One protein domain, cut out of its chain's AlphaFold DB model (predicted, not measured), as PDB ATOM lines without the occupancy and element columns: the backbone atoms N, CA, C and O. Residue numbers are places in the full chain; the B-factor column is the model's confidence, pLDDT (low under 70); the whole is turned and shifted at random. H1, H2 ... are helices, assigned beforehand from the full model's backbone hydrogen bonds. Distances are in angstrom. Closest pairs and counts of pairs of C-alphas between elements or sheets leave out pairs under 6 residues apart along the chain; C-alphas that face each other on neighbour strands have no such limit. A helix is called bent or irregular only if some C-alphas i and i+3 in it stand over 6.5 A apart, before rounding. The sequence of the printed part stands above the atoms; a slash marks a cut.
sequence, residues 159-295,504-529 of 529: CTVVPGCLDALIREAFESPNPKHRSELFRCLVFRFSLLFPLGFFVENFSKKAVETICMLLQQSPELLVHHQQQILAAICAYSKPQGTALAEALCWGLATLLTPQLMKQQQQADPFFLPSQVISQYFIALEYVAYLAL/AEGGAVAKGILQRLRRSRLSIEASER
ATOM      1  N   CYS A 159      92.977  90.824 -16.697       57.53
ATOM      2  CA  CYS A 159      94.370  91.273 -16.597       57.53
ATOM      3  C   CYS A 159      94.572  92.712 -16.123       57.53
ATOM      4  O   CYS A 159      95.676  93.042 -15.708       57.53
ATOM      5  N   THR A 160      93.553  93.567 -16.175       65.56
ATOM      6  CA  THR A 160      93.656  94.923 -15.602       65.56
ATOM      7  C   THR A 160      93.321  94.918 -14.116       65.56
ATOM      8  O   THR A 160      93.953  95.611 -13.325       65.56
ATOM      9  N   VAL A 161      92.370  94.072 -13.727       69.25
ATOM     10  CA  VAL A 161      91.874  93.960 -12.355       69.25
ATOM     11  C   VAL A 161      92.794  93.114 -11.481       69.25
ATOM     12  O   VAL A 161      93.070  93.475 -10.338       69.25
ATOM     13  N   VAL A 162      93.282  91.985 -12.006       76.12
ATOM     14  CA  VAL A 162      94.048  91.008 -11.225       76.12
ATOM     15  C   VAL A 162      95.305  91.605 -10.601       76.12
ATOM     16  O   VAL A 162      95.485  91.357  -9.416       76.12
ATOM     17  N   PRO A 163      96.140  92.410 -11.289       77.94
ATOM     18  CA  PRO A 163      97.304  93.021 -10.652       77.94
ATOM     19  C   PRO A 163      96.935  93.905  -9.453       77.94
ATOM     20  O   PRO A 163      97.572  93.803  -8.412       77.94
ATOM     21  N   GLY A 164      95.866  94.704  -9.561       81.81
ATOM     22  CA  GLY A 164      95.394  95.552  -8.463       81.81
ATOM     23  C   GLY A 164      94.850  94.747  -7.280       81.81
ATOM     24  O   GLY A 164      95.182  95.033  -6.131       81.81
ATOM     25  N   CYS A 165      94.072  93.694  -7.548       82.88
ATOM     26  CA  CYS A 165      93.603  92.776  -6.506       82.88
ATOM     27  C   CYS A 165      94.758  91.998  -5.862       82.88
ATOM     28  O   CYS A 165      94.751  91.778  -4.653       82.88
ATOM     29  N   LEU A 166      95.755  91.595  -6.655       84.19
ATOM     30  CA  LEU A 166      96.951  90.926  -6.160       84.19
ATOM     31  C   LEU A 166      97.732  91.869  -5.245       84.19
ATOM     32  O   LEU A 166      98.120  91.460  -4.165       84.19
ATOM     33  N   ASP A 167      97.905  93.134  -5.623       89.19
ATOM     34  CA  ASP A 167      98.592  94.125  -4.793       89.19
ATOM     35  C   ASP A 167      97.891  94.346  -3.449       89.19
ATOM     36  O   ASP A 167      98.562  94.431  -2.418       89.19
ATOM     37  N   ALA A 168      96.555  94.384  -3.442       89.00
ATOM     38  CA  ALA A 168      95.774  94.458  -2.212       89.00
ATOM     39  C   ALA A 168      95.958  93.199  -1.346       89.00
ATOM     40  O   ALA A 168      96.246  93.320  -0.159       89.00
ATOM     41  N   LEU A 169      95.885  91.999  -1.940       88.81
ATOM     42  CA  LEU A 169      96.152  90.732  -1.242       88.81
ATOM     43  C   LEU A 169      97.546  90.662  -0.652       88.81
ATOM     44  O   LEU A 169      97.728  90.192   0.465       88.81
ATOM     45  N   ILE A 170      98.532  91.070  -1.441       92.06
ATOM     46  CA  ILE A 170      99.933  91.048  -1.066       92.06
ATOM     47  C   ILE A 170     100.125  91.957   0.138       92.06
ATOM     48  O   ILE A 170     100.693  91.528   1.139       92.06
ATOM     49  N   ARG A 171      99.602  93.186   0.066       93.50
ATOM     50  CA  ARG A 171      99.656  94.138   1.171       93.50
ATOM     51  C   ARG A 171      98.978  93.581   2.421       93.50
ATOM     52  O   ARG A 171      99.615  93.544   3.464       93.50
ATOM     53  N   GLU A 172      97.753  93.076   2.302       91.44
ATOM     54  CA  GLU A 172      97.000  92.526   3.437       91.44
ATOM     55  C   GLU A 172      97.708  91.314   4.063       91.44
ATOM     56  O   GLU A 172      97.839  91.208   5.281       91.44
ATOM     57  N   ALA A 173      98.241  90.406   3.240       91.88
ATOM     58  CA  ALA A 173      98.981  89.245   3.723       91.88
ATOM     59  C   ALA A 173     100.277  89.640   4.445       91.88
ATOM     60  O   ALA A 173     100.660  88.963   5.399       91.88
ATOM     61  N   PHE A 174     100.942  90.716   4.011       93.06
ATOM     62  CA  PHE A 174     102.146  91.240   4.655       93.06
ATOM     63  C   PHE A 174     101.862  92.047   5.926       93.06
ATOM     64  O   PHE A 174     102.650  91.981   6.867       93.06
ATOM     65  N   GLU A 175     100.759  92.792   5.970       94.12
ATOM     66  CA  GLU A 175     100.346  93.572   7.144       94.12
ATOM     67  C   GLU A 175      99.704  92.691   8.228       94.12
ATOM     68  O   GLU A 175      99.749  93.019   9.416       94.12
ATOM     69  N   SER A 176      99.148  91.542   7.841       92.12
ATOM     70  CA  SER A 176      98.537  90.594   8.763       92.12
ATOM     71  C   SER A 176      99.561  90.010   9.754       92.12
ATOM     72  O   SER A 176     100.528  89.364   9.338       92.12
ATOM     73  N   PRO A 177      99.299  90.070  11.076       90.94
ATOM     74  CA  PRO A 177     100.154  89.431  12.079       90.94
ATOM     75  C   PRO A 177     100.108  87.895  12.006       90.94
ATOM     76  O   PRO A 177     100.974  87.217  12.558       90.94
ATOM     77  N   ASN A 178      99.102  87.322  11.335       91.38
ATOM     78  CA  ASN A 178      98.923  85.879  11.234       91.38
ATOM     79  C   ASN A 178      99.830  85.278  10.135       91.38
ATOM     80  O   ASN A 178      99.637  85.582   8.951       91.38
ATOM     81  N   PRO A 179     100.778  84.378  10.471       90.88
ATOM     82  CA  PRO A 179     101.648  83.733   9.484       90.88
ATOM     83  C   PRO A 179     100.888  82.835   8.495       90.88
ATOM     84  O   PRO A 179     101.384  82.587   7.395       90.88
ATOM     85  N   LYS A 180      99.668  82.387   8.832       92.69
ATOM     86  CA  LYS A 180      98.848  81.551   7.944       92.69
ATOM     87  C   LYS A 180      98.505  82.260   6.635       92.69
ATOM     88  O   LYS A 180      98.560  81.628   5.588       92.69
ATOM     89  N   HIS A 181      98.225  83.562   6.665       92.12
ATOM     90  CA  HIS A 181      97.885  84.319   5.455       92.12
ATOM     91  C   HIS A 181      99.060  84.407   4.478       92.12
ATOM     92  O   HIS A 181      98.886  84.192   3.282       92.12
ATOM     93  N   ARG A 182     100.275  84.627   4.997       94.69
ATOM     94  CA  ARG A 182     101.514  84.607   4.202       94.69
ATOM     95  C   ARG A 182     101.767  83.229   3.596       94.69
ATOM     96  O   ARG A 182     102.113  83.126   2.425       94.69
ATOM     97  N   SER A 183     101.531  82.180   4.381       94.75
ATOM     98  CA  SER A 183     101.634  80.788   3.943       94.75
ATOM     99  C   SER A 183     100.646  80.438   2.826       94.75
ATOM    100  O   SER A 183     101.047  79.854   1.821       94.75
ATOM    101  N   GLU A 184      99.376  80.819   2.961       93.50
ATOM    102  CA  GLU A 184      98.362  80.568   1.930       93.50
ATOM    103  C   GLU A 184      98.614  81.385   0.663       93.50
ATOM    104  O   GLU A 184      98.542  80.843  -0.439       93.50
ATOM    105  N   LEU A 185      98.994  82.662   0.793       93.81
ATOM    106  CA  LEU A 185      99.370  83.479  -0.359       93.81
ATOM    107  C   LEU A 185     100.574  82.872  -1.090       93.81
ATOM    108  O   LEU A 185     100.542  82.737  -2.313       93.81
ATOM    109  N   PHE A 186     101.610  82.458  -0.355       94.62
ATOM    110  CA  PHE A 186     102.781  81.797  -0.924       94.62
ATOM    111  C   PHE A 186     102.391  80.531  -1.693       94.62
ATOM    112  O   PHE A 186     102.740  80.384  -2.866       94.62
ATOM    113  N   ARG A 187     101.613  79.644  -1.062       93.50
ATOM    114  CA  ARG A 187     101.107  78.416  -1.684       93.50
ATOM    115  C   ARG A 187     100.311  78.721  -2.949       93.50
ATOM    116  O   ARG A 187     100.538  78.078  -3.973       93.50
ATOM    117  N   CYS A 188      99.401  79.690  -2.881       90.44
ATOM    118  CA  CYS A 188      98.562  80.096  -4.000       90.44
ATOM    119  C   CYS A 188      99.418  80.604  -5.164       90.44
ATOM    120  O   CYS A 188      99.238  80.149  -6.290       90.44
ATOM    121  N   LEU A 189     100.402  81.471  -4.907       90.19
ATOM    122  CA  LEU A 189     101.298  81.983  -5.943       90.19
ATOM    123  C   LEU A 189     102.134  80.859  -6.566       90.19
ATOM    124  O   LEU A 189     102.111  80.691  -7.780       90.19
ATOM    125  N   VAL A 190     102.803  80.032  -5.762       88.56
ATOM    126  CA  VAL A 190     103.638  78.929  -6.270       88.56
ATOM    127  C   VAL A 190     102.817  77.938  -7.103       88.56
ATOM    128  O   VAL A 190     103.253  77.520  -8.179       88.56
ATOM    129  N   PHE A 191     101.608  77.602  -6.647       86.12
ATOM    130  CA  PHE A 191     100.690  76.723  -7.366       86.12
ATOM    131  C   PHE A 191     100.125  77.371  -8.633       86.12
ATOM    132  O   PHE A 191     100.069  76.747  -9.686       86.12
ATOM    133  N   ARG A 192      99.701  78.634  -8.585       80.50
ATOM    134  CA  ARG A 192      99.110  79.290  -9.755       80.50
ATOM    135  C   ARG A 192     100.123  79.539 -10.847       80.50
ATOM    136  O   ARG A 192      99.796  79.344 -12.016       80.50
ATOM    137  N   PHE A 193     101.350  79.884 -10.483       76.12
ATOM    138  CA  PHE A 193     102.417  79.970 -11.463       76.12
ATOM    139  C   PHE A 193     102.603  78.657 -12.217       76.12
ATOM    140  O   PHE A 193     102.931  78.694 -13.404       76.12
ATOM    141  N   SER A 194     102.351  77.507 -11.573       74.25
ATOM    142  CA  SER A 194     102.680  76.213 -12.186       74.25
ATOM    143  C   SER A 194     101.627  75.823 -13.207       74.25
ATOM    144  O   SER A 194     101.906  75.073 -14.140       74.25
ATOM    145  N   LEU A 195     100.447  76.430 -13.077       73.62
ATOM    146  CA  LEU A 195      99.318  76.292 -13.981       73.62
ATOM    147  C   LEU A 195      99.277  77.345 -15.093       73.62
ATOM    148  O   LEU A 195      98.747  77.052 -16.160       73.62
ATOM    149  N   LEU A 196      99.809  78.557 -14.890       67.00
ATOM    150  CA  LEU A 196      99.694  79.681 -15.845       67.00
ATOM    151  C   LEU A 196     100.586  79.559 -17.099       67.00
ATOM    152  O   LEU A 196     100.747  80.496 -17.885       67.00
ATOM    153  N   PHE A 197     101.127  78.371 -17.329       55.41
ATOM    154  CA  PHE A 197     101.884  78.011 -18.514       55.41
ATOM    155  C   PHE A 197     100.949  77.858 -19.743       55.41
ATOM    156  O   PHE A 197     100.034  77.037 -19.658       55.41
ATOM    157  N   PRO A 198     101.149  78.516 -20.916       52.00
ATOM    158  CA  PRO A 198     102.106  79.562 -21.292       52.00
ATOM    159  C   PRO A 198     101.434  80.765 -22.009       52.00
ATOM    160  O   PRO A 198     101.179  80.712 -23.214       52.00
ATOM    161  N   LEU A 199     101.166  81.883 -21.329       56.84
ATOM    162  CA  LEU A 199     100.596  83.084 -21.978       56.84
ATOM    163  C   LEU A 199     101.605  84.246 -22.014       56.84
ATOM    164  O   LEU A 199     101.516  85.190 -21.238       56.84
ATOM    165  N   GLY A 200     102.571  84.185 -22.939       58.28
ATOM    166  CA  GLY A 200     103.776  85.034 -22.958       58.28
ATOM    167  C   GLY A 200     103.579  86.551 -22.797       58.28
ATOM    168  O   GLY A 200     104.362  87.177 -22.101       58.28
ATOM    169  N   PHE A 201     102.524  87.149 -23.359       54.97
ATOM    170  CA  PHE A 201     102.343  88.611 -23.318       54.97
ATOM    171  C   PHE A 201     101.757  89.139 -21.996       54.97
ATOM    172  O   PHE A 201     102.052  90.254 -21.579       54.97
ATOM    173  N   PHE A 202     100.929  88.344 -21.315       58.69
ATOM    174  CA  PHE A 202     100.282  88.744 -20.055       58.69
ATOM    175  C   PHE A 202     101.097  88.341 -18.826       58.69
ATOM    176  O   PHE A 202     100.902  88.873 -17.733       58.69
ATOM    177  N   VAL A 203     102.013  87.392 -19.018       62.72
ATOM    178  CA  VAL A 203     102.777  86.777 -17.943       62.72
ATOM    179  C   VAL A 203     103.886  87.687 -17.443       62.72
ATOM    180  O   VAL A 203     104.136  87.610 -16.260       62.72
ATOM    181  N   GLU A 204     104.508  88.579 -18.219       74.88
ATOM    182  CA  GLU A 204     105.715  89.289 -17.740       74.88
ATOM    183  C   GLU A 204     105.489  90.198 -16.519       74.88
ATOM    184  O   GLU A 204     106.221  90.103 -15.536       74.88
ATOM    185  N   ASN A 205     104.459  91.050 -16.525       79.00
ATOM    186  CA  ASN A 205     104.191  91.929 -15.378       79.00
ATOM    187  C   ASN A 205     103.704  91.138 -14.159       79.00
ATOM    188  O   ASN A 205     104.124  91.401 -13.033       79.00
ATOM    189  N   PHE A 206     102.838  90.148 -14.383       82.12
ATOM    190  CA  PHE A 206     102.340  89.284 -13.318       82.12
ATOM    191  C   PHE A 206     103.445  88.377 -12.757       82.12
ATOM    192  O   PHE A 206     103.550  88.222 -11.544       82.12
ATOM    193  N   SER A 207     104.301  87.823 -13.618       81.56
ATOM    194  CA  SER A 207     105.443  86.979 -13.262       81.56
ATOM    195  C   SER A 207     106.456  87.740 -12.465       81.56
ATOM    196  O   SER A 207     106.797  87.298 -11.373       81.56
ATOM    197  N   LYS A 208     106.846  88.918 -12.938       87.00
ATOM    198  CA  LYS A 208     107.724  89.799 -12.191       87.00
ATOM    199  C   LYS A 208     107.138  90.109 -10.815       87.00
ATOM    200  O   LYS A 208     107.805  89.868  -9.813       87.00
ATOM    201  N   LYS A 209     105.877  90.549 -10.751       88.25
ATOM    202  CA  LYS A 209     105.234  90.915  -9.482       88.25
ATOM    203  C   LYS A 209     105.146  89.742  -8.511       88.25
ATOM    204  O   LYS A 209     105.435  89.889  -7.326       88.25
ATOM    205  N   ALA A 210     104.741  88.575  -8.985       87.50
ATOM    206  CA  ALA A 210     104.602  87.413  -8.130       87.50
ATOM    207  C   ALA A 210     105.948  86.834  -7.705       87.50
ATOM    208  O   ALA A 210     106.075  86.419  -6.562       87.50
ATOM    209  N   VAL A 211     106.958  86.842  -8.579       90.19
ATOM    210  CA  VAL A 211     108.328  86.465  -8.218       90.19
ATOM    211  C   VAL A 211     108.872  87.416  -7.153       90.19
ATOM    212  O   VAL A 211     109.360  86.952  -6.127       90.19
ATOM    213  N   GLU A 212     108.710  88.731  -7.327       93.12
ATOM    214  CA  GLU A 212     109.064  89.734  -6.310       93.12
ATOM    215  C   GLU A 212     108.330  89.477  -4.987       93.12
ATOM    216  O   GLU A 212     108.933  89.499  -3.917       93.12
ATOM    217  N   THR A 213     107.037  89.164  -5.059       92.81
ATOM    218  CA  THR A 213     106.212  88.848  -3.888       92.81
ATOM    219  C   THR A 213     106.681  87.583  -3.182       92.81
ATOM    220  O   THR A 213     106.813  87.582  -1.963       92.81
ATOM    221  N   ILE A 214     106.966  86.517  -3.929       93.75
ATOM    222  CA  ILE A 214     107.507  85.259  -3.409       93.75
ATOM    223  C   ILE A 214     108.843  85.527  -2.714       93.75
ATOM    224  O   ILE A 214     109.024  85.101  -1.577       93.75
ATOM    225  N   CYS A 215     109.743  86.296  -3.332       94.25
ATOM    226  CA  CYS A 215     111.006  86.691  -2.714       94.25
ATOM    227  C   CYS A 215     110.794  87.457  -1.400       94.25
ATOM    228  O   CYS A 215     111.435  87.134  -0.403       94.25
ATOM    229  N   MET A 216     109.878  88.430  -1.370       95.19
ATOM    230  CA  MET A 216     109.561  89.180  -0.150       95.19
ATOM    231  C   MET A 216     108.941  88.288   0.936       95.19
ATOM    232  O   MET A 216     109.319  88.398   2.101       95.19
ATOM    233  N   LEU A 217     108.032  87.374   0.574       95.06
ATOM    234  CA  LEU A 217     107.411  86.426   1.508       95.06
ATOM    235  C   LEU A 217     108.467  85.521   2.139       95.06
ATOM    236  O   LEU A 217     108.469  85.336   3.353       95.06
ATOM    237  N   LEU A 218     109.399  85.013   1.333       95.06
ATOM    238  CA  LEU A 218     110.496  84.180   1.815       95.06
ATOM    239  C   LEU A 218     111.458  84.961   2.718       95.06
ATOM    240  O   LEU A 218     111.877  84.440   3.746       95.06
ATOM    241  N   GLN A 219     111.783  86.210   2.378       94.50
ATOM    242  CA  GLN A 219     112.644  87.055   3.214       94.50
ATOM    243  C   GLN A 219     112.025  87.351   4.584       94.50
ATOM    244  O   GLN A 219     112.745  87.410   5.577       94.50
ATOM    245  N   GLN A 220     110.705  87.536   4.649       95.06
ATOM    246  CA  GLN A 220     110.008  87.808   5.908       95.06
ATOM    247  C   GLN A 220     109.654  86.556   6.716       95.06
ATOM    248  O   GLN A 220     109.485  86.636   7.931       95.06
ATOM    249  N   SER A 221     109.449  85.425   6.050       95.56
ATOM    250  CA  SER A 221     109.029  84.162   6.664       95.56
ATOM    251  C   SER A 221     109.769  83.014   5.996       95.56
ATOM    252  O   SER A 221     109.213  82.304   5.153       95.56
ATOM    253  N   PRO A 222     111.052  82.827   6.334       95.19
ATOM    254  CA  PRO A 222     111.857  81.794   5.706       95.19
ATOM    255  C   PRO A 222     111.362  80.384   6.076       95.19
ATOM    256  O   PRO A 222     111.683  79.427   5.371       95.19
ATOM    257  N   GLU A 223     110.517  80.232   7.112       95.31
ATOM    258  CA  GLU A 223     109.894  78.949   7.477       95.31
ATOM    259  C   GLU A 223     108.988  78.403   6.362       95.31
ATOM    260  O   GLU A 223     108.765  77.193   6.265       95.31
ATOM    261  N   LEU A 224     108.511  79.275   5.465       95.56
ATOM    262  CA  LEU A 224     107.730  78.887   4.290       95.56
ATOM    263  C   LEU A 224     108.490  77.920   3.373       95.56
ATOM    264  O   LEU A 224     107.859  77.073   2.742       95.56
ATOM    265  N   LEU A 225     109.829  77.990   3.344       94.94
ATOM    266  CA  LEU A 225     110.658  77.037   2.601       94.94
ATOM    267  C   LEU A 225     110.513  75.616   3.131       94.94
ATOM    268  O   LEU A 225     110.634  74.662   2.373       94.94
ATOM    269  N   VAL A 226     110.280  75.446   4.425       94.50
ATOM    270  CA  VAL A 226     110.147  74.111   5.005       94.50
ATOM    271  C   VAL A 226     108.695  73.655   4.958       94.50
ATOM    272  O   VAL A 226     108.418  72.528   4.559       94.50
ATOM    273  N   HIS A 227     107.756  74.551   5.269       94.88
ATOM    274  CA  HIS A 227     106.329  74.234   5.248       94.88
ATOM    275  C   HIS A 227     105.797  73.874   3.859       94.88
ATOM    276  O   HIS A 227     104.962  72.978   3.748       94.88
ATOM    277  N   HIS A 228     106.282  74.538   2.805       94.81
ATOM    278  CA  HIS A 228     105.811  74.325   1.431       94.81
ATOM    279  C   HIS A 228     106.809  73.569   0.556       94.81
ATOM    280  O   HIS A 228     106.857  73.757  -0.661       94.81
ATOM    281  N   GLN A 229     107.616  72.701   1.169       94.25
ATOM    282  CA  GLN A 229     108.690  71.993   0.478       94.25
ATOM    283  C   GLN A 229     108.202  71.258  -0.777       94.25
ATOM    284  O   GLN A 229     108.769  71.421  -1.855       94.25
ATOM    285  N   GLN A 230     107.118  70.491  -0.665       92.25
ATOM    286  CA  GLN A 230     106.564  69.728  -1.787       92.25
ATOM    287  C   GLN A 230     106.078  70.641  -2.922       92.25
ATOM    288  O   GLN A 230     106.357  70.356  -4.087       92.25
ATOM    289  N   GLN A 231     105.404  71.760  -2.615       92.00
ATOM    290  CA  GLN A 231     104.965  72.691  -3.660       92.00
ATOM    291  C   GLN A 231     106.152  73.378  -4.337       92.00
ATOM    292  O   GLN A 231     106.128  73.544  -5.554       92.00
ATOM    293  N   ILE A 232     107.189  73.747  -3.580       92.44
ATOM    294  CA  ILE A 232     108.405  74.371  -4.118       92.44
ATOM    295  C   ILE A 232     109.146  73.390  -5.031       92.44
ATOM    296  O   ILE A 232     109.516  73.760  -6.142       92.44
ATOM    297  N   LEU A 233     109.324  72.137  -4.607       90.69
ATOM    298  CA  LEU A 233     109.959  71.101  -5.426       90.69
ATOM    299  C   LEU A 233     109.163  70.842  -6.711       90.69
ATOM    300  O   LEU A 233     109.738  70.819  -7.800       90.69
ATOM    301  N   ALA A 234     107.837  70.712  -6.604       88.19
ATOM    302  CA  ALA A 234     106.962  70.533  -7.757       88.19
ATOM    303  C   ALA A 234     107.043  71.725  -8.725       88.19
ATOM    304  O   ALA A 234     107.141  71.529  -9.935       88.19
ATOM    305  N   ALA A 235     107.063  72.947  -8.191       87.12
ATOM    306  CA  ALA A 235     107.256  74.174  -8.948       87.12
ATOM    307  C   ALA A 235     108.599  74.168  -9.692       87.12
ATOM    308  O   ALA A 235     108.610  74.239 -10.917       87.12
ATOM    309  N   ILE A 236     109.721  74.003  -8.987       87.50
ATOM    310  CA  ILE A 236     111.067  73.972  -9.582       87.50
ATOM    311  C   ILE A 236     111.139  72.949 -10.728       87.50
ATOM    312  O   ILE A 236     111.597  73.277 -11.823       87.50
ATOM    313  N   CYS A 237     110.612  71.739 -10.522       84.25
ATOM    314  CA  CYS A 237     110.590  70.691 -11.543       84.25
ATOM    315  C   CYS A 237     109.682  71.025 -12.743       84.25
ATOM    316  O   CYS A 237     110.028  70.718 -13.889       84.25
ATOM    317  N   ALA A 238     108.527  71.655 -12.508       79.81
ATOM    318  CA  ALA A 238     107.591  72.046 -13.564       79.81
ATOM    319  C   ALA A 238     108.161  73.138 -14.490       79.81
ATOM    320  O   ALA A 238     107.826  73.184 -15.677       79.81
ATOM    321  N   TYR A 239     109.059  73.981 -13.978       69.50
ATOM    322  CA  TYR A 239     109.605  75.145 -14.683       69.50
ATOM    323  C   TYR A 239     110.946  74.926 -15.380       69.50
ATOM    324  O   TYR A 239     111.670  75.878 -15.661       69.50
ATOM    325  N   SER A 240     111.250  73.695 -15.771       66.25
ATOM    326  CA  SER A 240     112.358  73.422 -16.701       66.25
ATOM    327  C   SER A 240     112.200  74.096 -18.077       66.25
ATOM    328  O   SER A 240     113.119  74.086 -18.891       66.25
ATOM    329  N   LYS A 241     111.035  74.686 -18.358       68.69
ATOM    330  CA  LYS A 241     110.742  75.433 -19.582       68.69
ATOM    331  C   LYS A 241     111.064  76.930 -19.416       68.69
ATOM    332  O   LYS A 241     110.819  77.474 -18.341       68.69
ATOM    333  N   PRO A 242     111.468  77.635 -20.495       65.94
ATOM    334  CA  PRO A 242     111.999  79.009 -20.446       65.94
ATOM    335  C   PRO A 242     111.081  80.056 -19.793       65.94
ATOM    336  O   PRO A 242     111.546  81.082 -19.318       65.94
ATOM    337  N   GLN A 243     109.770  79.820 -19.750       66.00
ATOM    338  CA  GLN A 243     108.803  80.769 -19.180       66.00
ATOM    339  C   GLN A 243     108.690  80.675 -17.652       66.00
ATOM    340  O   GLN A 243     108.216  81.607 -17.011       66.00
ATOM    341  N   GLY A 244     109.113  79.554 -17.064       74.69
ATOM    342  CA  GLY A 244     109.128  79.349 -15.617       74.69
ATOM    343  C   GLY A 244     110.475  79.649 -14.965       74.69
ATOM    344  O   GLY A 244     110.578  79.641 -13.739       74.69
ATOM    345  N   THR A 245     111.501  79.912 -15.776       82.25
ATOM    346  CA  THR A 245     112.891  80.031 -15.335       82.25
ATOM    347  C   THR A 245     113.061  81.094 -14.257       82.25
ATOM    348  O   THR A 245     113.663  80.798 -13.237       82.25
ATOM    349  N   ALA A 246     112.433  82.266 -14.394       83.81
ATOM    350  CA  ALA A 246     112.528  83.329 -13.389       83.81
ATOM    351  C   ALA A 246     111.986  82.910 -12.008       83.81
ATOM    352  O   ALA A 246     112.563  83.255 -10.979       83.81
ATOM    353  N   LEU A 247     110.889  82.143 -11.969       85.94
ATOM    354  CA  LEU A 247     110.346  81.644 -10.706       85.94
ATOM    355  C   LEU A 247     111.215  80.527 -10.134       85.94
ATOM    356  O   LEU A 247     111.489  80.529  -8.935       85.94
ATOM    357  N   ALA A 248     111.662  79.593 -10.975       87.69
ATOM    358  CA  ALA A 248     112.598  78.567 -10.544       87.69
ATOM    359  C   ALA A 248     113.855  79.215  -9.947       87.69
ATOM    360  O   ALA A 248     114.209  78.903  -8.818       87.69
ATOM    361  N   GLU A 249     114.477  80.167 -10.642       87.75
ATOM    362  CA  GLU A 249     115.655  80.910 -10.182       87.75
ATOM    363  C   GLU A 249     115.415  81.621  -8.852       87.75
ATOM    364  O   GLU A 249     116.235  81.499  -7.943       87.75
ATOM    365  N   ALA A 250     114.282  82.306  -8.697       89.44
ATOM    366  CA  ALA A 250     113.923  82.972  -7.451       89.44
ATOM    367  C   ALA A 250     113.762  81.987  -6.283       89.44
ATOM    368  O   ALA A 250     114.276  82.234  -5.190       89.44
ATOM    369  N   LEU A 251     113.111  80.842  -6.514       90.50
ATOM    370  CA  LEU A 251     112.992  79.775  -5.518       90.50
ATOM    371  C   LEU A 251     114.364  79.163  -5.197       90.50
ATOM    372  O   LEU A 251     114.694  78.999  -4.025       90.50
ATOM    373  N   CYS A 252     115.202  78.897  -6.204       89.50
ATOM    374  CA  CYS A 252     116.574  78.413  -6.023       89.50
ATOM    375  C   CYS A 252     117.408  79.392  -5.190       89.50
ATOM    376  O   CYS A 252     118.160  78.982  -4.305       89.50
ATOM    377  N   TRP A 253     117.281  80.691  -5.466       91.94
ATOM    378  CA  TRP A 253     117.978  81.741  -4.737       91.94
ATOM    379  C   TRP A 253     117.487  81.838  -3.292       91.94
ATOM    380  O   TRP A 253     118.307  81.887  -2.374       91.94
ATOM    381  N   GLY A 254     116.169  81.799  -3.077       89.94
ATOM    382  CA  GLY A 254     115.566  81.769  -1.745       89.94
ATOM    383  C   GLY A 254     116.065  80.574  -0.933       89.94
ATOM    384  O   GLY A 254     116.519  80.744   0.193       89.94
ATOM    385  N   LEU A 255     116.105  79.385  -1.537       91.19
ATOM    386  CA  LEU A 255     116.682  78.187  -0.921       91.19
ATOM    387  C   LEU A 255     118.169  78.364  -0.595       91.19
ATOM    388  O   LEU A 255     118.608  78.026   0.497       91.19
ATOM    389  N   ALA A 256     118.961  78.923  -1.506       88.81
ATOM    390  CA  ALA A 256     120.396  79.097  -1.285       88.81
ATOM    391  C   ALA A 256     120.729  80.105  -0.175       88.81
ATOM    392  O   ALA A 256     121.791  80.007   0.443       88.81
ATOM    393  N   THR A 257     119.870  81.102   0.033       92.06
ATOM    394  CA  THR A 257     120.142  82.238   0.925       92.06
ATOM    395  C   THR A 257     119.466  82.116   2.281       92.06
ATOM    396  O   THR A 257     120.074  82.470   3.289       92.06
ATOM    397  N   LEU A 258     118.237  81.605   2.321       93.50
ATOM    398  CA  LEU A 258     117.394  81.621   3.514       93.50
ATOM    399  C   LEU A 258     117.343  80.268   4.229       93.50
ATOM    400  O   LEU A 258     116.997  80.215   5.409       93.50
ATOM    401  N   LEU A 259     117.738  79.179   3.559       92.19
ATOM    402  CA  LEU A 259     117.823  77.845   4.155       92.19
ATOM    403  C   LEU A 259     119.065  77.731   5.058       92.19
ATOM    404  O   LEU A 259     120.065  77.087   4.731       92.19
ATOM    405  N   THR A 260     119.022  78.415   6.198       93.69
ATOM    406  CA  THR A 260     120.119  78.450   7.170       93.69
ATOM    407  C   THR A 260     120.051  77.264   8.142       93.69
ATOM    408  O   THR A 260     118.964  76.769   8.450       93.69
ATOM    409  N   PRO A 261     121.191  76.821   8.712       91.62
ATOM    410  CA  PRO A 261     121.192  75.788   9.753       91.62
ATOM    411  C   PRO A 261     120.360  76.166  10.986       91.62
ATOM    412  O   PRO A 261     119.832  75.291  11.663       91.62
ATOM    413  N   GLN A 262     120.230  77.464  11.284       94.44
ATOM    414  CA  GLN A 262     119.408  77.953  12.395       94.44
ATOM    415  C   GLN A 262     117.924  77.689  12.155       94.44
ATOM    416  O   GLN A 262     117.252  77.180  13.045       94.44
ATOM    417  N   LEU A 263     117.447  77.952  10.937       93.38
ATOM    418  CA  LEU A 263     116.070  77.671  10.550       93.38
ATOM    419  C   LEU A 263     115.749  76.176  10.625       93.38
ATOM    420  O   LEU A 263     114.702  75.782  11.129       93.38
ATOM    421  N   MET A 264     116.689  75.336  10.192       93.94
ATOM    422  CA  MET A 264     116.561  73.881  10.303       93.94
ATOM    423  C   MET A 264     116.490  73.414  11.759       93.94
ATOM    424  O   MET A 264     115.649  72.582  12.088       93.94
ATOM    425  N   LYS A 265     117.323  73.976  12.645       94.00
ATOM    426  CA  LYS A 265     117.281  73.681  14.088       94.00
ATOM    427  C   LYS A 265     115.973  74.139  14.725       94.00
ATOM    428  O   LYS A 265     115.415  73.412  15.540       94.00
ATOM    429  N   GLN A 266     115.476  75.315  14.350       94.81
ATOM    430  CA  GLN A 266     114.192  75.826  14.824       94.81
ATOM    431  C   GLN A 266     113.044  74.904  14.395       94.81
ATOM    432  O   GLN A 266     112.193  74.569  15.217       94.81
ATOM    433  N   GLN A 267     113.053  74.428  13.148       94.12
ATOM    434  CA  GLN A 267     112.040  73.480  12.696       94.12
ATOM    435  C   GLN A 267     112.155  72.130  13.404       94.12
ATOM    436  O   GLN A 267     111.143  71.567  13.801       94.12
ATOM    437  N   GLN A 268     113.371  71.634  13.622       94.50
ATOM    438  CA  GLN A 268     113.605  70.384  14.345       94.50
ATOM    439  C   GLN A 268     113.153  70.457  15.813       94.50
ATOM    440  O   GLN A 268     112.756  69.451  16.397       94.50
ATOM    441  N   GLN A 269     113.181  71.646  16.423       95.12
ATOM    442  CA  GLN A 269     112.593  71.866  17.747       95.12
ATOM    443  C   GLN A 269     111.062  71.808  17.720       95.12
ATOM    444  O   GLN A 269     110.460  71.340  18.684       95.12
ATOM    445  N   ALA A 270     110.436  72.285  16.640       94.19
ATOM    446  CA  ALA A 270     108.987  72.226  16.468       94.19
ATOM    447  C   ALA A 270     108.499  70.811  16.103       94.19
ATOM    448  O   ALA A 270     107.433  70.395  16.554       94.19
ATOM    449  N   ASP A 271     109.282  70.076  15.315       95.00
ATOM    450  CA  ASP A 271     109.003  68.710  14.886       95.00
ATOM    451  C   ASP A 271     110.255  67.825  15.060       95.00
ATOM    452  O   ASP A 271     111.166  67.873  14.230       95.00
ATOM    453  N   PRO A 272     110.318  66.989  16.115       93.81
ATOM    454  CA  PRO A 272     111.461  66.113  16.376       93.81
ATOM    455  C   PRO A 272     111.735  65.082  15.272       93.81
ATOM    456  O   PRO A 272     112.843  64.553  15.198       93.81
ATOM    457  N   PHE A 273     110.738  64.772  14.434       95.06
ATOM    458  CA  PHE A 273     110.878  63.834  13.316       95.06
ATOM    459  C   PHE A 273     111.425  64.500  12.053       95.06
ATOM    460  O   PHE A 273     111.743  63.821  11.074       95.06
ATOM    461  N   PHE A 274     111.559  65.823  12.071       93.06
ATOM    462  CA  PHE A 274     112.144  66.574  10.982       93.06
ATOM    463  C   PHE A 274     113.640  66.261  10.857       93.06
ATOM    464  O   PHE A 274     114.423  66.505  11.775       93.06
ATOM    465  N   LEU A 275     114.042  65.741   9.695       94.81
ATOM    466  CA  LEU A 275     115.428  65.428   9.346       94.81
ATOM    467  C   LEU A 275     115.970  66.502   8.384       94.81
ATOM    468  O   LEU A 275     115.696  66.434   7.180       94.81
ATOM    469  N   PRO A 276     116.777  67.475   8.858       91.94
ATOM    470  CA  PRO A 276     117.313  68.548   8.015       91.94
ATOM    471  C   PRO A 276     118.077  68.041   6.788       91.94
ATOM    472  O   PRO A 276     117.975  68.604   5.696       91.94
ATOM    473  N   SER A 277     118.816  66.943   6.953       91.75
ATOM    474  CA  SER A 277     119.589  66.302   5.888       91.75
ATOM    475  C   SER A 277     118.710  65.811   4.733       91.75
ATOM    476  O   SER A 277     119.110  65.929   3.574       91.75
ATOM    477  N   GLN A 278     117.498  65.328   5.024       93.81
ATOM    478  CA  GLN A 278     116.536  64.874   4.021       93.81
ATOM    479  C   GLN A 278     115.933  66.043   3.237       93.81
ATOM    480  O   GLN A 278     115.792  65.968   2.018       93.81
ATOM    481  N   VAL A 279     115.607  67.148   3.911       91.56
ATOM    482  CA  VAL A 279     115.056  68.333   3.238       91.56
ATOM    483  C   VAL A 279     116.080  68.957   2.304       91.56
ATOM    484  O   VAL A 279     115.786  69.250   1.143       91.56
ATOM    485  N   ILE A 280     117.311  69.101   2.790       90.56
ATOM    486  CA  ILE A 280     118.419  69.629   1.999       90.56
ATOM    487  C   ILE A 280     118.678  68.726   0.790       90.56
ATOM    488  O   ILE A 280     118.768  69.234  -0.328       90.56
ATOM    489  N   SER A 281     118.750  67.404   0.976       92.38
ATOM    490  CA  SER A 281     119.010  66.478  -0.132       92.38
ATOM    491  C   SER A 281     117.919  66.525  -1.205       92.38
ATOM    492  O   SER A 281     118.249  66.570  -2.388       92.38
ATOM    493  N   GLN A 282     116.642  66.620  -0.827       93.12
ATOM    494  CA  GLN A 282     115.544  66.759  -1.789       93.12
ATOM    495  C   GLN A 282     115.643  68.052  -2.607       93.12
ATOM    496  O   GLN A 282     115.454  68.020  -3.825       93.12
ATOM    497  N   TYR A 283     116.003  69.172  -1.974       91.56
ATOM    498  CA  TYR A 283     116.241  70.419  -2.699       91.56
ATOM    499  C   TYR A 283     117.411  70.314  -3.670       91.56
ATOM    500  O   TYR A 283     117.293  70.738  -4.817       91.56
ATOM    501  N   PHE A 284     118.513  69.696  -3.251       88.44
ATOM    502  CA  PHE A 284     119.643  69.443  -4.138       88.44
ATOM    503  C   PHE A 284     119.270  68.594  -5.344       88.44
ATOM    504  O   PHE A 284     119.645  68.951  -6.455       88.44
ATOM    505  N   ILE A 285     118.518  67.513  -5.137       89.31
ATOM    506  CA  ILE A 285     118.093  66.620  -6.216       89.31
ATOM    507  C   ILE A 285     117.234  67.383  -7.232       89.31
ATOM    508  O   ILE A 285     117.448  67.244  -8.434       89.31
ATOM    509  N   ALA A 286     116.304  68.229  -6.778       87.38
ATOM    510  CA  ALA A 286     115.493  69.043  -7.686       87.38
ATOM    511  C   ALA A 286     116.332  70.070  -8.465       87.38
ATOM    512  O   ALA A 286     116.149  70.229  -9.671       87.38
ATOM    513  N   LEU A 287     117.286  70.733  -7.805       85.31
ATOM    514  CA  LEU A 287     118.194  71.688  -8.450       85.31
ATOM    515  C   LEU A 287     119.109  71.017  -9.472       85.31
ATOM    516  O   LEU A 287     119.305  71.530 -10.572       85.31
ATOM    517  N   GLU A 288     119.661  69.864  -9.113       87.19
ATOM    518  CA  GLU A 288     120.503  69.055  -9.982       87.19
ATOM    519  C   GLU A 288     119.710  68.554 -11.196       87.19
ATOM    520  O   GLU A 288     120.185  68.651 -12.326       87.19
ATOM    521  N   TYR A 289     118.464  68.124 -10.991       84.19
ATOM    522  CA  TYR A 289     117.564  67.736 -12.071       84.19
ATOM    523  C   TYR A 289     117.306  68.882 -13.059       84.19
ATOM    524  O   TYR A 289     117.399  68.682 -14.272       84.19
ATOM    525  N   VAL A 290     117.036  70.093 -12.560       81.88
ATOM    526  CA  VAL A 290     116.853  71.282 -13.411       81.88
ATOM    527  C   VAL A 290     118.147  71.648 -14.142       81.88
ATOM    528  O   VAL A 290     118.106  71.939 -15.338       81.88
ATOM    529  N   ALA A 291     119.297  71.570 -13.468       81.19
ATOM    530  CA  ALA A 291     120.594  71.838 -14.081       81.19
ATOM    531  C   ALA A 291     120.915  70.846 -15.214       81.19
ATOM    532  O   ALA A 291     121.348  71.267 -16.287       81.19
ATOM    533  N   TYR A 292     120.656  69.548 -15.027       82.38
ATOM    534  CA  TYR A 292     120.859  68.551 -16.083       82.38
ATOM    535  C   TYR A 292     119.862  68.689 -17.230       82.38
ATOM    536  O   TYR A 292     120.240  68.494 -18.382       82.38
ATOM    537  N   LEU A 293     118.610  69.058 -16.952       77.69
ATOM    538  CA  LEU A 293     117.636  69.342 -18.007       77.69
ATOM    539  C   LEU A 293     118.084  70.503 -18.899       77.69
ATOM    540  O   LEU A 293     117.933  70.421 -20.119       77.69
ATOM    541  N   ALA A 294     118.663  71.552 -18.310       70.69
ATOM    542  CA  ALA A 294     119.171  72.707 -19.049       70.69
ATOM    543  C   ALA A 294     120.375  72.366 -19.945       70.69
ATOM    544  O   ALA A 294     120.535  72.964 -21.006       70.69
ATOM    545  N   LEU A 295     121.188  71.374 -19.563       74.56
ATOM    546  CA  LEU A 295     122.309  70.879 -20.375       74.56
ATOM    547  C   LEU A 295     121.852  70.069 -21.610       74.56
ATOM    548  O   LEU A 295     122.655  69.776 -22.494       74.56
ATOM    549  N   ALA A 504     126.379  79.305 -20.302       40.09
ATOM    550  CA  ALA A 504     127.342  79.350 -19.210       40.09
ATOM    551  C   ALA A 504     126.873  80.215 -18.030       40.09
ATOM    552  O   ALA A 504     127.205  79.862 -16.905       40.09
ATOM    553  N   GLU A 505     126.088  81.278 -18.230       40.28
ATOM    554  CA  GLU A 505     125.570  82.141 -17.155       40.28
ATOM    555  C   GLU A 505     124.502  81.436 -16.310       40.28
ATOM    556  O   GLU A 505     124.645  81.369 -15.087       40.28
ATOM    557  N   GLY A 506     123.501  80.804 -16.935       44.56
ATOM    558  CA  GLY A 506     122.533  79.966 -16.213       44.56
ATOM    559  C   GLY A 506     123.211  78.783 -15.507       44.56
ATOM    560  O   GLY A 506     122.947  78.493 -14.336       44.56
ATOM    561  N   GLY A 507     124.185  78.154 -16.177       47.84
ATOM    562  CA  GLY A 507     125.030  77.118 -15.586       47.84
ATOM    563  C   GLY A 507     125.924  77.624 -14.444       47.84
ATOM    564  O   GLY A 507     126.148  76.896 -13.479       47.84
ATOM    565  N   ALA A 508     126.425  78.858 -14.507       49.28
ATOM    566  CA  ALA A 508     127.265  79.472 -13.480       49.28
ATOM    567  C   ALA A 508     126.451  79.855 -12.241       49.28
ATOM    568  O   ALA A 508     126.912  79.619 -11.123       49.28
ATOM    569  N   VAL A 509     125.228  80.363 -12.421       51.41
ATOM    570  CA  VAL A 509     124.286  80.622 -11.323       51.41
ATOM    571  C   VAL A 509     123.908  79.309 -10.636       51.41
ATOM    572  O   VAL A 509     124.056  79.199  -9.416       51.41
ATOM    573  N   ALA A 510     123.543  78.274 -11.400       51.66
ATOM    574  CA  ALA A 510     123.254  76.948 -10.853       51.66
ATOM    575  C   ALA A 510     124.470  76.345 -10.119       51.66
ATOM    576  O   ALA A 510     124.339  75.867  -8.991       51.66
ATOM    577  N   LYS A 511     125.680  76.433 -10.693       56.19
ATOM    578  CA  LYS A 511     126.930  75.998 -10.040       56.19
ATOM    579  C   LYS A 511     127.221  76.785  -8.761       56.19
ATOM    580  O   LYS A 511     127.618  76.184  -7.764       56.19
ATOM    581  N   GLY A 512     127.008  78.099  -8.762       65.62
ATOM    582  CA  GLY A 512     127.198  78.961  -7.595       65.62
ATOM    583  C   GLY A 512     126.229  78.632  -6.459       65.62
ATOM    584  O   GLY A 512     126.643  78.553  -5.298       65.62
ATOM    585  N   ILE A 513     124.962  78.366  -6.790       61.62
ATOM    586  CA  ILE A 513     123.939  77.899  -5.843       61.62
ATOM    587  C   ILE A 513     124.325  76.527  -5.276       61.62
ATOM    588  O   ILE A 513     124.397  76.372  -4.055       61.62
ATOM    589  N   LEU A 514     124.677  75.564  -6.134       62.06
ATOM    590  CA  LEU A 514     125.128  74.234  -5.713       62.06
ATOM    591  C   LEU A 514     126.366  74.306  -4.806       62.06
ATOM    592  O   LEU A 514     126.455  73.573  -3.822       62.06
ATOM    593  N   GLN A 515     127.313  75.205  -5.083       69.06
ATOM    594  CA  GLN A 515     128.515  75.368  -4.266       69.06
ATOM    595  C   GLN A 515     128.212  75.969  -2.885       69.06
ATOM    596  O   GLN A 515     128.778  75.507  -1.890       69.06
ATOM    597  N   ARG A 516     127.313  76.962  -2.791       65.19
ATOM    598  CA  ARG A 516     126.867  77.512  -1.495       65.19
ATOM    599  C   ARG A 516     126.140  76.463  -0.673       65.19
ATOM    600  O   ARG A 516     126.493  76.262   0.485       65.19
ATOM    601  N   LEU A 517     125.208  75.741  -1.287       58.00
ATOM    602  CA  LEU A 517     124.481  74.681  -0.601       58.00
ATOM    603  C   LEU A 517     125.436  73.568  -0.130       58.00
ATOM    604  O   LEU A 517     125.266  73.044   0.971       58.00
ATOM    605  N   ARG A 518     126.478  73.220  -0.910       71.75
ATOM    606  CA  ARG A 518     127.486  72.217  -0.498       71.75
ATOM    607  C   ARG A 518     128.245  72.670   0.748       71.75
ATOM    608  O   ARG A 518     128.480  71.860   1.641       71.75
ATOM    609  N   ARG A 519     128.590  73.960   0.838       69.75
ATOM    610  CA  ARG A 519     129.202  74.538   2.047       69.75
ATOM    611  C   ARG A 519     128.250  74.485   3.242       69.75
ATOM    612  O   ARG A 519     128.686  74.098   4.323       69.75
ATOM    613  N   SER A 520     126.970  74.806   3.048       66.69
ATOM    614  CA  SER A 520     125.959  74.713   4.110       66.69
ATOM    615  C   SER A 520     125.817  73.284   4.636       66.69
ATOM    616  O   SER A 520     125.779  73.085   5.846       66.69
ATOM    617  N   ARG A 521     125.825  72.280   3.751       65.81
ATOM    618  CA  ARG A 521     125.775  70.863   4.142       65.81
ATOM    619  C   ARG A 521     126.988  70.443   4.973       65.81
ATOM    620  O   ARG A 521     126.807  69.879   6.044       65.81
ATOM    621  N   LEU A 522     128.206  70.750   4.520       72.62
ATOM    622  CA  LEU A 522     129.426  70.428   5.275       72.62
ATOM    623  C   LEU A 522     129.435  71.101   6.655       72.62
ATOM    624  O   LEU A 522     129.888  70.505   7.627       72.62
ATOM    625  N   SER A 523     128.897  72.320   6.757       68.69
ATOM    626  CA  SER A 523     128.737  73.008   8.041       68.69
ATOM    627  C   SER A 523     127.739  72.311   8.972       68.69
ATOM    628  O   SER A 523     127.920  72.380  10.185       68.69
ATOM    629  N   ILE A 524     126.693  71.678   8.434       65.25
ATOM    630  CA  ILE A 524     125.710  70.920   9.220       65.25
ATOM    631  C   ILE A 524     126.322  69.596   9.684       65.25
ATOM    632  O   ILE A 524     126.304  69.327  10.882       65.25
ATOM    633  N   GLU A 525     126.952  68.842   8.776       72.00
ATOM    634  CA  GLU A 525     127.638  67.577   9.093       72.00
ATOM    635  C   GLU A 525     128.762  67.771  10.124       72.00
ATOM    636  O   GLU A 525     128.988  66.912  10.972       72.00
ATOM    637  N   ALA A 526     129.457  68.913  10.089       75.12
ATOM    638  CA  ALA A 526     130.457  69.270  11.091       75.12
ATOM    639  C   ALA A 526     129.855  69.644  12.456       75.12
ATOM    640  O   ALA A 526     130.571  69.586  13.446       75.12
ATOM    641  N   SER A 527     128.580  70.046  12.519       66.88
ATOM    642  CA  SER A 527     127.896  70.385  13.778       66.88
ATOM    643  C   SER A 527     127.233  69.189  14.465       66.88
ATOM    644  O   SER A 527     126.856  69.294  15.629       66.88
ATOM    645  N   GLU A 528     127.053  68.085  13.737       64.06
ATOM    646  CA  GLU A 528     126.503  66.822  14.248       64.06
ATOM    647  C   GLU A 528     127.587  65.882  14.806       64.06
ATOM    648  O   GLU A 528     127.260  64.891  15.457       64.06
ATOM    649  N   ARG A 529     128.864  66.189  14.553       72.62
ATOM    650  CA  ARG A 529     130.029  65.533  15.160       72.62
ATOM    651  C   ARG A 529     130.494  66.323  16.372       72.62
ATOM    652  O   ARG A 529     130.919  65.662  17.343       72.62
TER     653      ARG A 529
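Overview. This is residues 159 to 295 and 504 to 529 of the 529 residues of an uncharacterized protein of Eimeria praecox (UniProt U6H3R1). Seven helices in two rows make a flat slab: H9, H6, H3 and H1 lie side by side in one row and run the same way, and H8, H5 and H2 make the second row, running opposite ways to the first. At one end of the slab are the short H4 and, at a steep tilt to H8, H7. The printed part has 163 residues with nine named helices, H1 to H9 in chain order, and no named strand; the class is all helix. It is compact, with a radius of gyration of the C-alphas of 16.2 A and spans of 56 by 42 by 20 A.

Along the chain. The longest helix, H9, residues 504 to 525, measures 30.7 A from C-alpha 504 at (127.342, 79.350, -19.210) to C-alpha 525 at (127.638, 67.577, 9.093). H8 is residues 276 to 294, 27.4 A, and H6 residues 245 to 258, 19.4 A. H5 is residues 229 to 238, H7 residues 261 to 270 and H4 residues 224 to 227. H3, residues 200 to 220, 29.7 A, has a kink of 32 degrees near residue 207 and is only just irregular, with C-alphas 202 and 205 6.9 A apart. H2 is residues 179 to 195, 24.7 A. H1, residues 159 to 175, 24.6 A, begins with C-alpha 159 at (94.370, 91.273, -16.597).

Arrangement. The bundle of H1, H2, H3, H5, H6, H8 and H9 is up and down, each helix running against the one before it in the chain. H9 touches H8 at a shallow tilt of 15 degrees, closest at the C-alphas of Ala 291 and Ala 510, 6.6 A. With residues 513 to 517 alone H9 touches H6, closest at the C-alphas of Ala 256 and Ile 513, 5.9 A. H6 touches H3, the same way at 7 degrees, closest at the C-alphas of Val 211 and Leu 247, 5.8 A. H3 touches H1, closest at the C-alphas of Pro 163 and Phe 206, 6.8 A. H5 touches H8, closest at the C-alphas of Leu 233 and Ala 286, 6.3 A, and it touches H2, there with residues 187 to 194 of H2 alone, closest at the C-alphas of Ser 194 and Ala 235, 6.0 A. H1 and H2 form a helical hairpin, as do H2 and H3, and H5 and H6. H7 and H8 only just touch, with 3 pairs of C-alphas within 8 A, the closest those of Met 264 and Pro 276, 5.9 A. H4 is close to but not clearly touching H2, closest at the C-alphas of Ser 183 and Leu 224, 6.4 A. H1 and H9 are apart. Every O i to N i+4 pair is within hydrogen-bond range in H5, H6, H7, H8 and H9, but 11 of 13 in H1, 12 of 13 in H2 and 14 of 17 in H3; H4 is too short for such a pair, and its 1 pair of O i and N i+3 is not within range.

Size, cuts and confidence. The C-alphas farthest apart, those of Thr 160 and Arg 529, are 56.0 A apart. Residues 296 to 503 are not printed, and C-alphas 295 and 504 are 9.9 A apart across the cut. Of the links printed whole, H5 to H6 is short and the others are tight. The mean pLDDT of the printed part is 82.2, and 37 residues are under 70, among them residues 196 to 203 and 504 to 517.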